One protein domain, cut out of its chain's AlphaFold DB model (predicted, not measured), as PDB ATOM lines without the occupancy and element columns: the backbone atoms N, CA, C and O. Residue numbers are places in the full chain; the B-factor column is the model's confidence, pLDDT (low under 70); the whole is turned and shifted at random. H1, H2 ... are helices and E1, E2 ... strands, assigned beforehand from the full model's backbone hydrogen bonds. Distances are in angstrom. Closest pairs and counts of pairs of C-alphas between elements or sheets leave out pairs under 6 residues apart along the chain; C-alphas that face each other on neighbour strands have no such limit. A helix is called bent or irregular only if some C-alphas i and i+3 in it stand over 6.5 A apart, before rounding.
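This is residues 2 to 49 and 178 to 211 of the 211 residues of an uncharacterized protein of Rhynchosporium secalis (UniProt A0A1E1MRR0). Little regular structure: a small two-stranded hairpin, E1 and E2, has H2 beside E2 and short H1 near E1, while H3 lies off beyond a long loop. The printed part has 82 residues, 30 in named elements, ordered E1, E2, H1, H2, H3: mostly helix. It is compact, radius of gyration of the C-alphas 13.3 A, spanning 35 by 28 by 25 A.

E1, residues 7 to 9, begins at C-alpha (126.474, 118.625, 107.546); E2 is residues 32 to 34; each spans 7.0 A. H2, residues 179 to 190, spans 16.1 A; H1, residues 41 to 45, 6.4 A. H3, residues 204 to 210, 9.7 A, ends at C-alpha (119.873, 119.393, 129.548); it is irregular, C-alphas 205 and 208 being 8.0 A apart.

E1 and E2 are an antiparallel hairpin at 149 degrees; N 8 and O 33, 2.9 A, are within hydrogen-bond range. The closest C-alphas of E2 and H2, Leu 33 and Pro 179, are 5.8 A apart; those of E1 and H1, Phe 8 and Ala 44, 6.1 A. H3 is apart from E1, E2, H1 and H2. Every O i to N i+4 pair is within range in H1 and H2; in H3 0 of 3, against 3 of 4 O i to N i+3.

The farthest C-alphas, Asp 191 and Ala 208, are 34.9 A apart. Residues 50 to 177 are not printed; C-alphas 49 and 178 are 10.9 A apart. Links E1 to E2 and H2 to H3 are long. Residues 13 to 16 have pLDDT under 70.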
ATOM      1  N   ARG A   2     126.525 115.871  98.916       86.88
ATOM      2  CA  ARG A   2     126.346 114.467  98.494       86.88
ATOM      3  C   ARG A   2     125.653 113.654  99.587       86.88
ATOM      4  O   ARG A   2     125.636 114.041 100.753       86.88
ATOM      5  N   ALA A   3     125.100 112.505  99.201       89.00
ATOM      6  CA  ALA A   3     124.585 111.535 100.160       89.00
ATOM      7  C   ALA A   3     125.685 111.136 101.158       89.00
ATOM      8  O   ALA A   3     126.828 110.915 100.754       89.00
ATOM      9  N   TYR A   4     125.309 111.030 102.434       88.94
ATOM     10  CA  TYR A   4     126.187 110.675 103.557       88.94
ATOM     11  C   TYR A   4     127.268 111.703 103.929       88.94
ATOM     12  O   TYR A   4     128.094 111.411 104.793       88.94
ATOM     13  N   ASP A   5     127.263 112.907 103.344       92.44
ATOM     14  CA  ASP A   5     128.094 113.998 103.860       92.44
ATOM     15  C   ASP A   5     127.625 114.373 105.282       92.44
ATOM     16  O   ASP A   5     126.426 114.477 105.556       92.44
ATOM     17  N   LEU A   6     128.575 114.616 106.189       93.69
ATOM     18  CA  LEU A   6     128.278 115.247 107.473       93.69
ATOM     19  C   LEU A   6     128.037 116.738 107.248       93.69
ATOM     20  O   LEU A   6     128.858 117.423 106.633       93.69
ATOM     21  N   VAL A   7     126.920 117.245 107.762       94.06
ATOM     22  CA  VAL A   7     126.474 118.625 107.546       94.06
ATOM     23  C   VAL A   7     126.090 119.280 108.864       94.06
ATOM     24  O   VAL A   7     125.692 118.609 109.814       94.06
ATOM     25  N   PHE A   8     126.185 120.602 108.913       93.25
ATOM     26  CA  PHE A   8     125.739 121.419 110.038       93.25
ATOM     27  C   PHE A   8     125.026 122.674 109.524       93.25
ATOM     28  O   PHE A   8     125.188 123.059 108.367       93.25
ATOM     29  N   GLY A   9     124.214 123.305 110.371       90.81
ATOM     30  CA  GLY A   9     123.446 124.492 110.004       90.81
ATOM     31  C   GLY A   9     122.223 124.686 110.890       90.81
ATOM     32  O   GLY A   9     122.201 124.229 112.034       90.81
ATOM     33  N   VAL A  10     121.208 125.365 110.361       88.19
ATOM     34  CA  VAL A  10     119.958 125.653 111.080       88.19
ATOM     35  C   VAL A  10     118.827 124.778 110.548       88.19
ATOM     36  O   VAL A  10     118.563 124.756 109.344       88.19
ATOM     37  N   ALA A  11     118.143 124.075 111.452       82.50
ATOM     38  CA  ALA A  11     116.916 123.351 111.133       82.50
ATOM     39  C   ALA A  11     115.700 124.292 111.165       82.50
ATOM     40  O   ALA A  11     115.653 125.230 111.961       82.50
ATOM     41  N   GLY A  12     114.715 124.023 110.304       73.31
ATOM     42  CA  GLY A  12     113.468 124.784 110.231       73.31
ATOM     43  C   GLY A  12     113.435 125.866 109.145       73.31
ATOM     44  O   GLY A  12     114.437 126.215 108.516       73.31
ATOM     45  N   THR A  13     112.233 126.386 108.886       68.81
ATOM     46  CA  THR A  13     111.975 127.434 107.879       68.81
ATOM     47  C   THR A  13     112.244 128.847 108.398       68.81
ATOM     48  O   THR A  13     112.283 129.790 107.611       68.81
ATOM     49  N   SER A  14     112.443 129.004 109.709       63.66
ATOM     50  CA  SER A  14     112.819 130.256 110.368       63.66
ATOM     51  C   SER A  14     113.613 129.971 111.655       63.66
ATOM     52  O   SER A  14     113.514 128.861 112.183       63.66
ATOM     53  N   PRO A  15     114.339 130.960 112.215       58.19
ATOM     54  CA  PRO A  15     115.078 130.805 113.474       58.19
ATOM     55  C   PRO A  15     114.236 130.368 114.689       58.19
ATOM     56  O   PRO A  15     114.796 129.908 115.678       58.19
ATOM     57  N   LEU A  16     112.903 130.499 114.629       65.25
ATOM     58  CA  LEU A  16     111.977 130.136 115.713       65.25
ATOM     59  C   LEU A  16     111.239 128.810 115.471       65.25
ATOM     60  O   LEU A  16     110.526 128.340 116.351       65.25
ATOM     61  N   ALA A  17     111.377 128.213 114.284       70.38
ATOM     62  CA  ALA A  17     110.629 127.013 113.909       70.38
ATOM     63  C   ALA A  17     111.129 125.738 114.618       70.38
ATOM     64  O   ALA A  17     110.393 124.756 114.698       70.38
ATOM     65  N   GLY A  18     112.364 125.749 115.136       79.44
ATOM     66  CA  GLY A  18     112.984 124.588 115.774       79.44
ATOM     67  C   GLY A  18     113.213 123.422 114.803       79.44
ATOM     68  O   GLY A  18     113.365 123.612 113.598       79.44
ATOM     69  N   GLY A  19     113.257 122.199 115.339       86.69
ATOM     70  CA  GLY A  19     113.333 120.960 114.547       86.69
ATOM     71  C   GLY A  19     114.676 120.227 114.575       86.69
ATOM     72  O   GLY A  19     114.751 119.108 114.082       86.69
ATOM     73  N   ALA A  20     115.722 120.802 115.177       89.00
ATOM     74  CA  ALA A  20     117.025 120.135 115.309       89.00
ATOM     75  C   ALA A  20     117.075 119.085 116.440       89.00
ATOM     76  O   ALA A  20     117.966 118.243 116.450       89.00
ATOM     77  N   LEU A  21     116.134 119.122 117.392       89.88
ATOM     78  CA  LEU A  21     116.019 118.137 118.476       89.88
ATOM     79  C   LEU A  21     115.173 116.935 118.032       89.88
ATOM     80  O   LEU A  21     114.078 116.709 118.542       89.88
ATOM     81  N   ALA A  22     115.669 116.193 117.046       90.81
ATOM     82  CA  ALA A  22     115.033 114.999 116.499       90.81
ATOM     83  C   ALA A  22     116.091 114.030 115.953       90.81
ATOM     84  O   ALA A  22     117.190 114.450 115.596       90.81
ATOM     85  N   GLU A  23     115.747 112.746 115.831       92.75
ATOM     86  CA  GLU A  23     116.619 111.745 115.192       92.75
ATOM     87  C   GLU A  23     116.833 112.038 113.698       92.75
ATOM     88  O   GLU A  23     117.901 111.773 113.150       92.75
ATOM     89  N   TYR A  24     115.822 112.626 113.047       91.69
ATOM     90  CA  TYR A  24     115.855 113.033 111.645       91.69
ATOM     91  C   TYR A  24     115.178 114.392 111.473       91.69
ATOM     92  O   TYR A  24     114.126 114.651 112.056       91.69
ATOM     93  N   ALA A  25     115.748 115.238 110.615       90.06
ATOM     94  CA  ALA A  25     115.179 116.529 110.255       90.06
ATOM     95  C   ALA A  25     115.334 116.784 108.753       90.06
ATOM     96  O   ALA A  25     116.388 116.530 108.169       90.06
ATOM     97  N   VAL A  26     114.286 117.328 108.130       88.38
ATOM     98  CA  VAL A  26     114.378 117.873 106.772       88.38
ATOM     99  C   VAL A  26     114.862 119.311 106.879       88.38
ATOM    100  O   VAL A  26     114.253 120.135 107.561       88.38
ATOM    101  N   VAL A  27     115.962 119.612 106.198       87.69
ATOM    102  CA  VAL A  27     116.604 120.927 106.217       87.69
ATOM    103  C   VAL A  27     116.701 121.492 104.809       87.69
ATOM    104  O   VAL A  27     116.763 120.755 103.824       87.69
ATOM    105  N   ASN A  28     116.712 122.817 104.707       88.94
ATOM    106  CA  ASN A  28     117.006 123.481 103.448       88.94
ATOM    107  C   ASN A  28     118.519 123.413 103.203       88.94
ATOM    108  O   ASN A  28     119.284 123.855 104.055       88.94
ATOM    109  N   GLU A  29     118.947 122.917 102.040       88.75
ATOM    110  CA  GLU A  29     120.368 122.882 101.651       88.75
ATOM    111  C   GLU A  29     121.017 124.274 101.712       88.75
ATOM    112  O   GLU A  29     122.190 124.397 102.040       88.75
ATOM    113  N   LYS A  30     120.248 125.345 101.492       89.06
ATOM    114  CA  LYS A  30     120.742 126.723 101.613       89.06
ATOM    115  C   LYS A  30     120.969 127.180 103.053       89.06
ATOM    116  O   LYS A  30     121.450 128.284 103.237       89.06
ATOM    117  N   HIS A  31     120.576 126.401 104.058       89.75
ATOM    118  CA  HIS A  31     120.759 126.723 105.479       89.75
ATOM    119  C   HIS A  31     121.829 125.843 106.133       89.75
ATOM    120  O   HIS A  31     122.036 125.922 107.348       89.75
ATOM    121  N   THR A  32     122.477 124.982 105.345       91.00
ATOM    122  CA  THR A  32     123.462 124.020 105.821       91.00
ATOM    123  C   THR A  32     124.746 124.082 105.010       91.00
ATOM    124  O   THR A  32     124.802 124.595 103.893       91.00
ATOM    125  N   LEU A  33     125.809 123.562 105.612       93.88
ATOM    126  CA  LEU A  33     127.121 123.438 105.009       93.88
ATOM    127  C   LEU A  33     127.697 122.064 105.363       93.88
ATOM    128  O   LEU A  33     127.478 121.553 106.462       93.88
ATOM    129  N   ALA A  34     128.440 121.464 104.434       94.44
ATOM    130  CA  ALA A  34     129.233 120.280 104.740       94.44
ATOM    131  C   ALA A  34     130.317 120.636 105.765       94.44
ATOM    132  O   ALA A  34     130.943 121.692 105.662       94.44
ATOM    133  N   ILE A  35     130.552 119.760 106.741       94.19
ATOM    134  CA  ILE A  35     131.619 119.956 107.725       94.19
ATOM    135  C   ILE A  35     132.969 119.846 106.996       94.19
ATOM    136  O   ILE A  35     133.262 118.786 106.433       94.19
ATOM    137  N   PRO A  36     133.801 120.904 106.969       90.62
ATOM    138  CA  PRO A  36     135.091 120.858 106.294       90.62
ATOM    139  C   PRO A  36     136.068 119.911 106.985       90.62
ATOM    140  O   PRO A  36     136.060 119.750 108.206       90.62
ATOM    141  N   GLU A  37     136.987 119.347 106.205       90.19
ATOM    142  CA  GLU A  37     138.059 118.515 106.743       90.19
ATOM    143  C   GLU A  37     138.904 119.287 107.775       90.19
ATOM    144  O   GLU A  37     139.352 120.420 107.529       90.19
ATOM    145  N   GLY A  38     139.127 118.650 108.927       88.25
ATOM    146  CA  GLY A  38     139.854 119.210 110.067       88.25
ATOM    147  C   GLY A  38     138.984 119.942 111.091       88.25
ATOM    148  O   GLY A  38     139.521 120.406 112.093       88.25
ATOM    149  N   VAL A  39     137.666 120.030 110.883       91.62
ATOM    150  CA  VAL A  39     136.721 120.592 111.860       91.62
ATOM    151  C   VAL A  39     135.960 119.462 112.541       91.62
ATOM    152  O   VAL A  39     135.428 118.572 111.877       91.62
ATOM    153  N   SER A  40     135.918 119.472 113.875       92.31
ATOM    154  CA  SER A  40     135.186 118.444 114.608       92.31
ATOM    155  C   SER A  40     133.675 118.661 114.486       92.31
ATOM    156  O   SER A  40     133.193 119.791 114.404       92.31
ATOM    157  N   ILE A  41     132.904 117.570 114.541       91.62
ATOM    158  CA  ILE A  41     131.431 117.632 114.551       91.62
ATOM    159  C   ILE A  41     130.936 118.539 115.683       91.62
ATOM    160  O   ILE A  41     129.983 119.289 115.518       91.62
ATOM    161  N   LEU A  42     131.617 118.505 116.825       89.19
ATOM    162  CA  LEU A  42     131.252 119.256 118.021       89.19
ATOM    163  C   LEU A  42     131.493 120.753 117.877       89.19
ATOM    164  O   LEU A  42     130.719 121.549 118.394       89.19
ATOM    165  N   ASP A  43     132.549 121.138 117.167       90.06
ATOM    166  CA  ASP A  43     132.768 122.542 116.843       90.06
ATOM    167  C   ASP A  43     131.677 123.045 115.897       90.06
ATOM    168  O   ASP A  43     131.186 124.157 116.057       90.06
ATOM    169  N   ALA A  44     131.252 122.211 114.945       91.69
ATOM    170  CA  ALA A  44     130.230 122.570 113.972       91.69
ATOM    171  C   ALA A  44     128.829 122.753 114.598       91.69
ATOM    172  O   ALA A  44     128.061 123.603 114.140       91.69
ATOM    173  N   THR A  45     128.480 122.019 115.666       88.44
ATOM    174  CA  THR A  45     127.130 122.081 116.271       88.44
ATOM    175  C   THR A  45     126.803 123.426 116.917       88.44
ATOM    176  O   THR A  45     125.634 123.806 116.960       88.44
ATOM    177  N   VAL A  46     127.802 124.182 117.385       86.75
ATOM    178  CA  VAL A  46     127.574 125.495 118.020       86.75
ATOM    179  C   VAL A  46     127.452 126.642 117.009       86.75
ATOM    180  O   VAL A  46     127.043 127.752 117.362       86.75
ATOM    181  N   LEU A  47     127.790 126.398 115.739       88.31
ATOM    182  CA  LEU A  47     127.887 127.449 114.726       88.31
ATOM    183  C   LEU A  47     126.546 127.865 114.137       88.31
ATOM    184  O   LEU A  47     126.377 129.039 113.812       88.31
ATOM    185  N   GLY A  48     125.604 126.923 114.027       86.31
ATOM    186  CA  GLY A  48     124.329 127.135 113.340       86.31
ATOM    187  C   GLY A  48     123.540 128.323 113.888       86.31
ATOM    188  O   GLY A  48     123.034 129.123 113.115       86.31
ATOM    189  N   VAL A  49     123.476 128.481 115.212       83.94
ATOM    190  CA  VAL A  49     122.748 129.597 115.837       83.94
ATOM    191  C   VAL A  49     123.713 130.583 116.487       83.94
ATOM    192  O   VAL A  49     123.798 131.729 116.057       83.94
ATOM    193  N   LYS A 178     123.053 131.782 106.424       88.12
ATOM    194  CA  LYS A 178     123.863 131.946 105.210       88.12
ATOM    195  C   LYS A 178     125.033 130.953 105.212       88.12
ATOM    196  O   LYS A 178     125.856 131.017 106.131       88.12
ATOM    197  N   PRO A 179     125.157 130.064 104.208       89.06
ATOM    198  CA  PRO A 179     126.265 129.113 104.121       89.06
ATOM    199  C   PRO A 179     127.636 129.789 104.058       89.06
ATOM    200  O   PRO A 179     128.616 129.234 104.545       89.06
ATOM    201  N   GLU A 180     127.710 130.999 103.500       92.81
ATOM    202  CA  GLU A 180     128.949 131.770 103.392       92.81
ATOM    203  C   GLU A 180     129.461 132.196 104.773       92.81
ATOM    204  O   GLU A 180     130.643 132.028 105.079       92.81
ATOM    205  N   ASP A 181     128.561 132.670 105.638       92.44
ATOM    206  CA  ASP A 181     128.894 133.069 107.007       92.44
ATOM    207  C   ASP A 181     129.255 131.839 107.855       92.44
ATOM    208  O   ASP A 181     130.244 131.861 108.589       92.44
ATOM    209  N   LEU A 182     128.521 130.726 107.694       91.94
ATOM    210  CA  LEU A 182     128.884 129.439 108.304       91.94
ATOM    211  C   LEU A 182     130.294 129.011 107.876       91.94
ATOM    212  O   LEU A 182     131.103 128.620 108.720       91.94
ATOM    213  N   GLY A 183     130.610 129.123 106.585       93.69
ATOM    214  CA  GLY A 183     131.925 128.805 106.036       93.69
ATOM    215  C   GLY A 183     133.026 129.679 106.633       93.69
ATOM    216  O   GLY A 183     134.068 129.163 107.038       93.69
ATOM    217  N   GLN A 184     132.777 130.983 106.777       93.75
ATOM    218  CA  GLN A 184     133.747 131.912 107.346       93.75
ATOM    219  C   GLN A 184     134.059 131.612 108.819       93.75
ATOM    220  O   GLN A 184     135.234 131.565 109.195       93.75
ATOM    221  N   VAL A 185     133.039 131.382 109.654       90.31
ATOM    222  CA  VAL A 185     133.257 131.062 111.078       90.31
ATOM    223  C   VAL A 185     133.939 129.700 111.229       90.31
ATOM    224  O   VAL A 185     134.825 129.529 112.065       90.31
ATOM    225  N   THR A 186     133.600 128.747 110.363       92.56
ATOM    226  CA  THR A 186     134.244 127.431 110.329       92.56
ATOM    227  C   THR A 186     135.722 127.527 109.960       92.56
ATOM    228  O   THR A 186     136.563 126.876 110.582       92.56
ATOM    229  N   GLN A 187     136.066 128.391 109.003       92.62
ATOM    230  CA  GLN A 187     137.460 128.668 108.671       92.62
ATOM    231  C   GLN A 187     138.210 129.277 109.862       92.62
ATOM    232  O   GLN A 187     139.355 128.916 110.111       92.62
ATOM    233  N   TRP A 188     137.575 130.150 110.649       91.19
ATOM    234  CA  TRP A 188     138.198 130.690 111.863       91.19
ATOM    235  C   TRP A 188     138.433 129.643 112.949       91.19
ATOM    236  O   TRP A 188     139.441 129.739 113.647       91.19
ATOM    237  N   ILE A 189     137.562 128.642 113.078       89.94
ATOM    238  CA  ILE A 189     137.821 127.489 113.951       89.94
ATOM    239  C   ILE A 189     139.024 126.697 113.451       89.94
ATOM    240  O   ILE A 189     139.939 126.424 114.225       89.94
ATOM    241  N   LYS A 190     139.065 126.388 112.152       90.31
ATOM    242  CA  LYS A 190     140.180 125.655 111.540       90.31
ATOM    243  C   LYS A 190     141.519 126.383 111.703       90.31
ATOM    244  O   LYS A 190     142.533 125.749 111.978       90.31
ATOM    245  N   ASP A 191     141.508 127.707 111.589       89.88
ATOM    246  CA  ASP A 191     142.678 128.566 111.790       89.88
ATOM    247  C   ASP A 191     143.061 128.741 113.277       89.88
ATOM    248  O   ASP A 191     144.042 129.423 113.578       89.88
ATOM    249  N   GLY A 192     142.272 128.213 114.220       86.69
ATOM    250  CA  GLY A 192     142.465 128.408 115.662       86.69
ATOM    251  C   GLY A 192     142.162 129.829 116.159       86.69
ATOM    252  O   GLY A 192     142.514 130.174 117.286       86.69
ATOM    253  N   LYS A 193     141.510 130.664 115.339       84.12
ATOM    254  CA  LYS A 193     141.118 132.047 115.675       84.12
ATOM    255  C   LYS A 193     139.876 132.101 116.563       84.12
ATOM    256  O   LYS A 193     139.717 133.040 117.336       84.12
ATOM    257  N   VAL A 194     139.002 131.104 116.444       82.12
ATOM    258  CA  VAL A 194     137.799 130.926 117.265       82.12
ATOM    259  C   VAL A 194     137.833 129.529 117.875       82.12
ATOM    260  O   VAL A 194     138.309 128.583 117.257       82.12
ATOM    261  N   THR A 195     137.343 129.389 119.104       81.62
ATOM    262  CA  THR A 195     137.206 128.093 119.781       81.62
ATOM    263  C   THR A 195     135.743 127.890 120.153       81.62
ATOM    264  O   THR A 195     135.108 128.827 120.640       81.62
ATOM    265  N   SER A 196     135.209 126.688 119.939       80.56
ATOM    266  CA  SER A 196     133.886 126.335 120.456       80.56
ATOM    267  C   SER A 196     133.931 126.146 121.977       80.56
ATOM    268  O   SER A 196     134.954 125.766 122.553       80.56
ATOM    269  N   LEU A 197     132.811 126.414 122.645       75.88
ATOM    270  CA  LEU A 197     132.615 126.064 124.048       75.88
ATOM    271  C   LEU A 197     131.506 125.013 124.123       75.88
ATOM    272  O   LEU A 197     130.352 125.299 123.813       75.88
ATOM    273  N   SER A 198     131.862 123.795 124.526       74.06
ATOM    274  CA  SER A 198     130.920 122.710 124.803       74.06
ATOM    275  C   SER A 198     131.159 122.227 126.230       74.06
ATOM    276  O   SER A 198     132.216 121.672 126.525       74.06
ATOM    277  N   ASP A 199     130.191 122.472 127.114       74.56
ATOM    278  CA  ASP A 199     130.327 122.140 128.536       74.56
ATOM    279  C   ASP A 199     129.924 120.692 128.836       74.56
ATOM    280  O   ASP A 199     130.584 120.006 129.615       74.56
ATOM    281  N   GLN A 200     128.794 120.243 128.278       85.38
ATOM    282  CA  GLN A 200     128.149 118.974 128.625       85.38
ATOM    283  C   GLN A 200     127.492 118.339 127.400       85.38
ATOM    284  O   GLN A 200     127.129 119.026 126.444       85.38
ATOM    285  N   ARG A 201     127.333 117.014 127.441       88.75
ATOM    286  CA  ARG A 201     126.619 116.233 126.429       88.75
ATOM    287  C   ARG A 201     125.659 115.295 127.122       88.75
ATOM    288  O   ARG A 201     126.034 114.638 128.090       88.75
ATOM    289  N   PHE A 202     124.462 115.220 126.571       91.31
ATOM    290  CA  PHE A 202     123.411 114.343 127.044       91.31
ATOM    291  C   PHE A 202     123.006 113.426 125.893       91.31
ATOM    292  O   PHE A 202     122.893 113.908 124.760       91.31
ATOM    293  N   PRO A 203     122.821 112.124 126.151       93.38
ATOM    294  CA  PRO A 203     122.110 111.254 125.226       93.38
ATOM    295  C   PRO A 203     120.735 111.836 124.880       93.38
ATOM    296  O   PRO A 203     120.156 112.584 125.672       93.38
ATOM    297  N   PHE A 204     120.209 111.504 123.702       92.31
ATOM    298  CA  PHE A 204     118.946 112.069 123.222       92.31
ATOM    299  C   PHE A 204     117.779 111.733 124.166       92.31
ATOM    300  O   PHE A 204     116.971 112.598 124.498       92.31
ATOM    301  N   GLU A 205     117.760 110.506 124.688       93.94
ATOM    302  CA  GLU A 205     116.818 110.004 125.692       93.94
ATOM    303  C   GLU A 205     116.861 110.770 127.026       93.94
ATOM    304  O   GLU A 205     115.880 110.799 127.766       93.94
ATOM    305  N   ASP A 206     117.981 111.436 127.307       94.00
ATOM    306  CA  ASP A 206     118.234 112.207 128.520       94.00
ATOM    307  C   ASP A 206     118.052 113.718 128.305       94.00
ATOM    308  O   ASP A 206     118.408 114.512 129.178       94.00
ATOM    309  N   GLY A 207     117.472 114.138 127.175       87.12
ATOM    310  CA  GLY A 207     117.351 115.547 126.789       87.12
ATOM    311  C   GLY A 207     116.703 116.447 127.847       87.12
ATOM    312  O   GLY A 207     117.086 117.605 127.979       87.12
ATOM    313  N   ALA A 208     115.794 115.916 128.673       88.75
ATOM    314  CA  ALA A 208     115.185 116.664 129.775       88.75
ATOM    315  C   ALA A 208     116.197 117.125 130.843       88.75
ATOM    316  O   ALA A 208     115.971 118.142 131.483       88.75
ATOM    317  N   LYS A 209     117.318 116.413 131.028       89.56
ATOM    318  CA  LYS A 209     118.387 116.794 131.972       89.56
ATOM    319  C   LYS A 209     119.249 117.955 131.458       89.56
ATOM    320  O   LYS A 209     120.069 118.471 132.212       89.56
ATOM    321  N   ALA A 210     119.106 118.325 130.183       83.81
ATOM    322  CA  ALA A 210     119.873 119.393 129.548       83.81
ATOM    323  C   ALA A 210     119.250 120.796 129.718       83.81
ATOM    324  O   ALA A 210     119.904 121.777 129.352       83.81
ATOM    325  N   PHE A 211     118.022 120.888 130.246       77.38
ATOM    326  CA  PHE A 211     117.273 122.128 130.494       77.38
ATOM    327  C   PHE A 211     117.150 122.403 131.996       77.38
ATOM    328  O   PHE A 211     117.231 123.594 132.371       77.38
TER     329      PHE A 211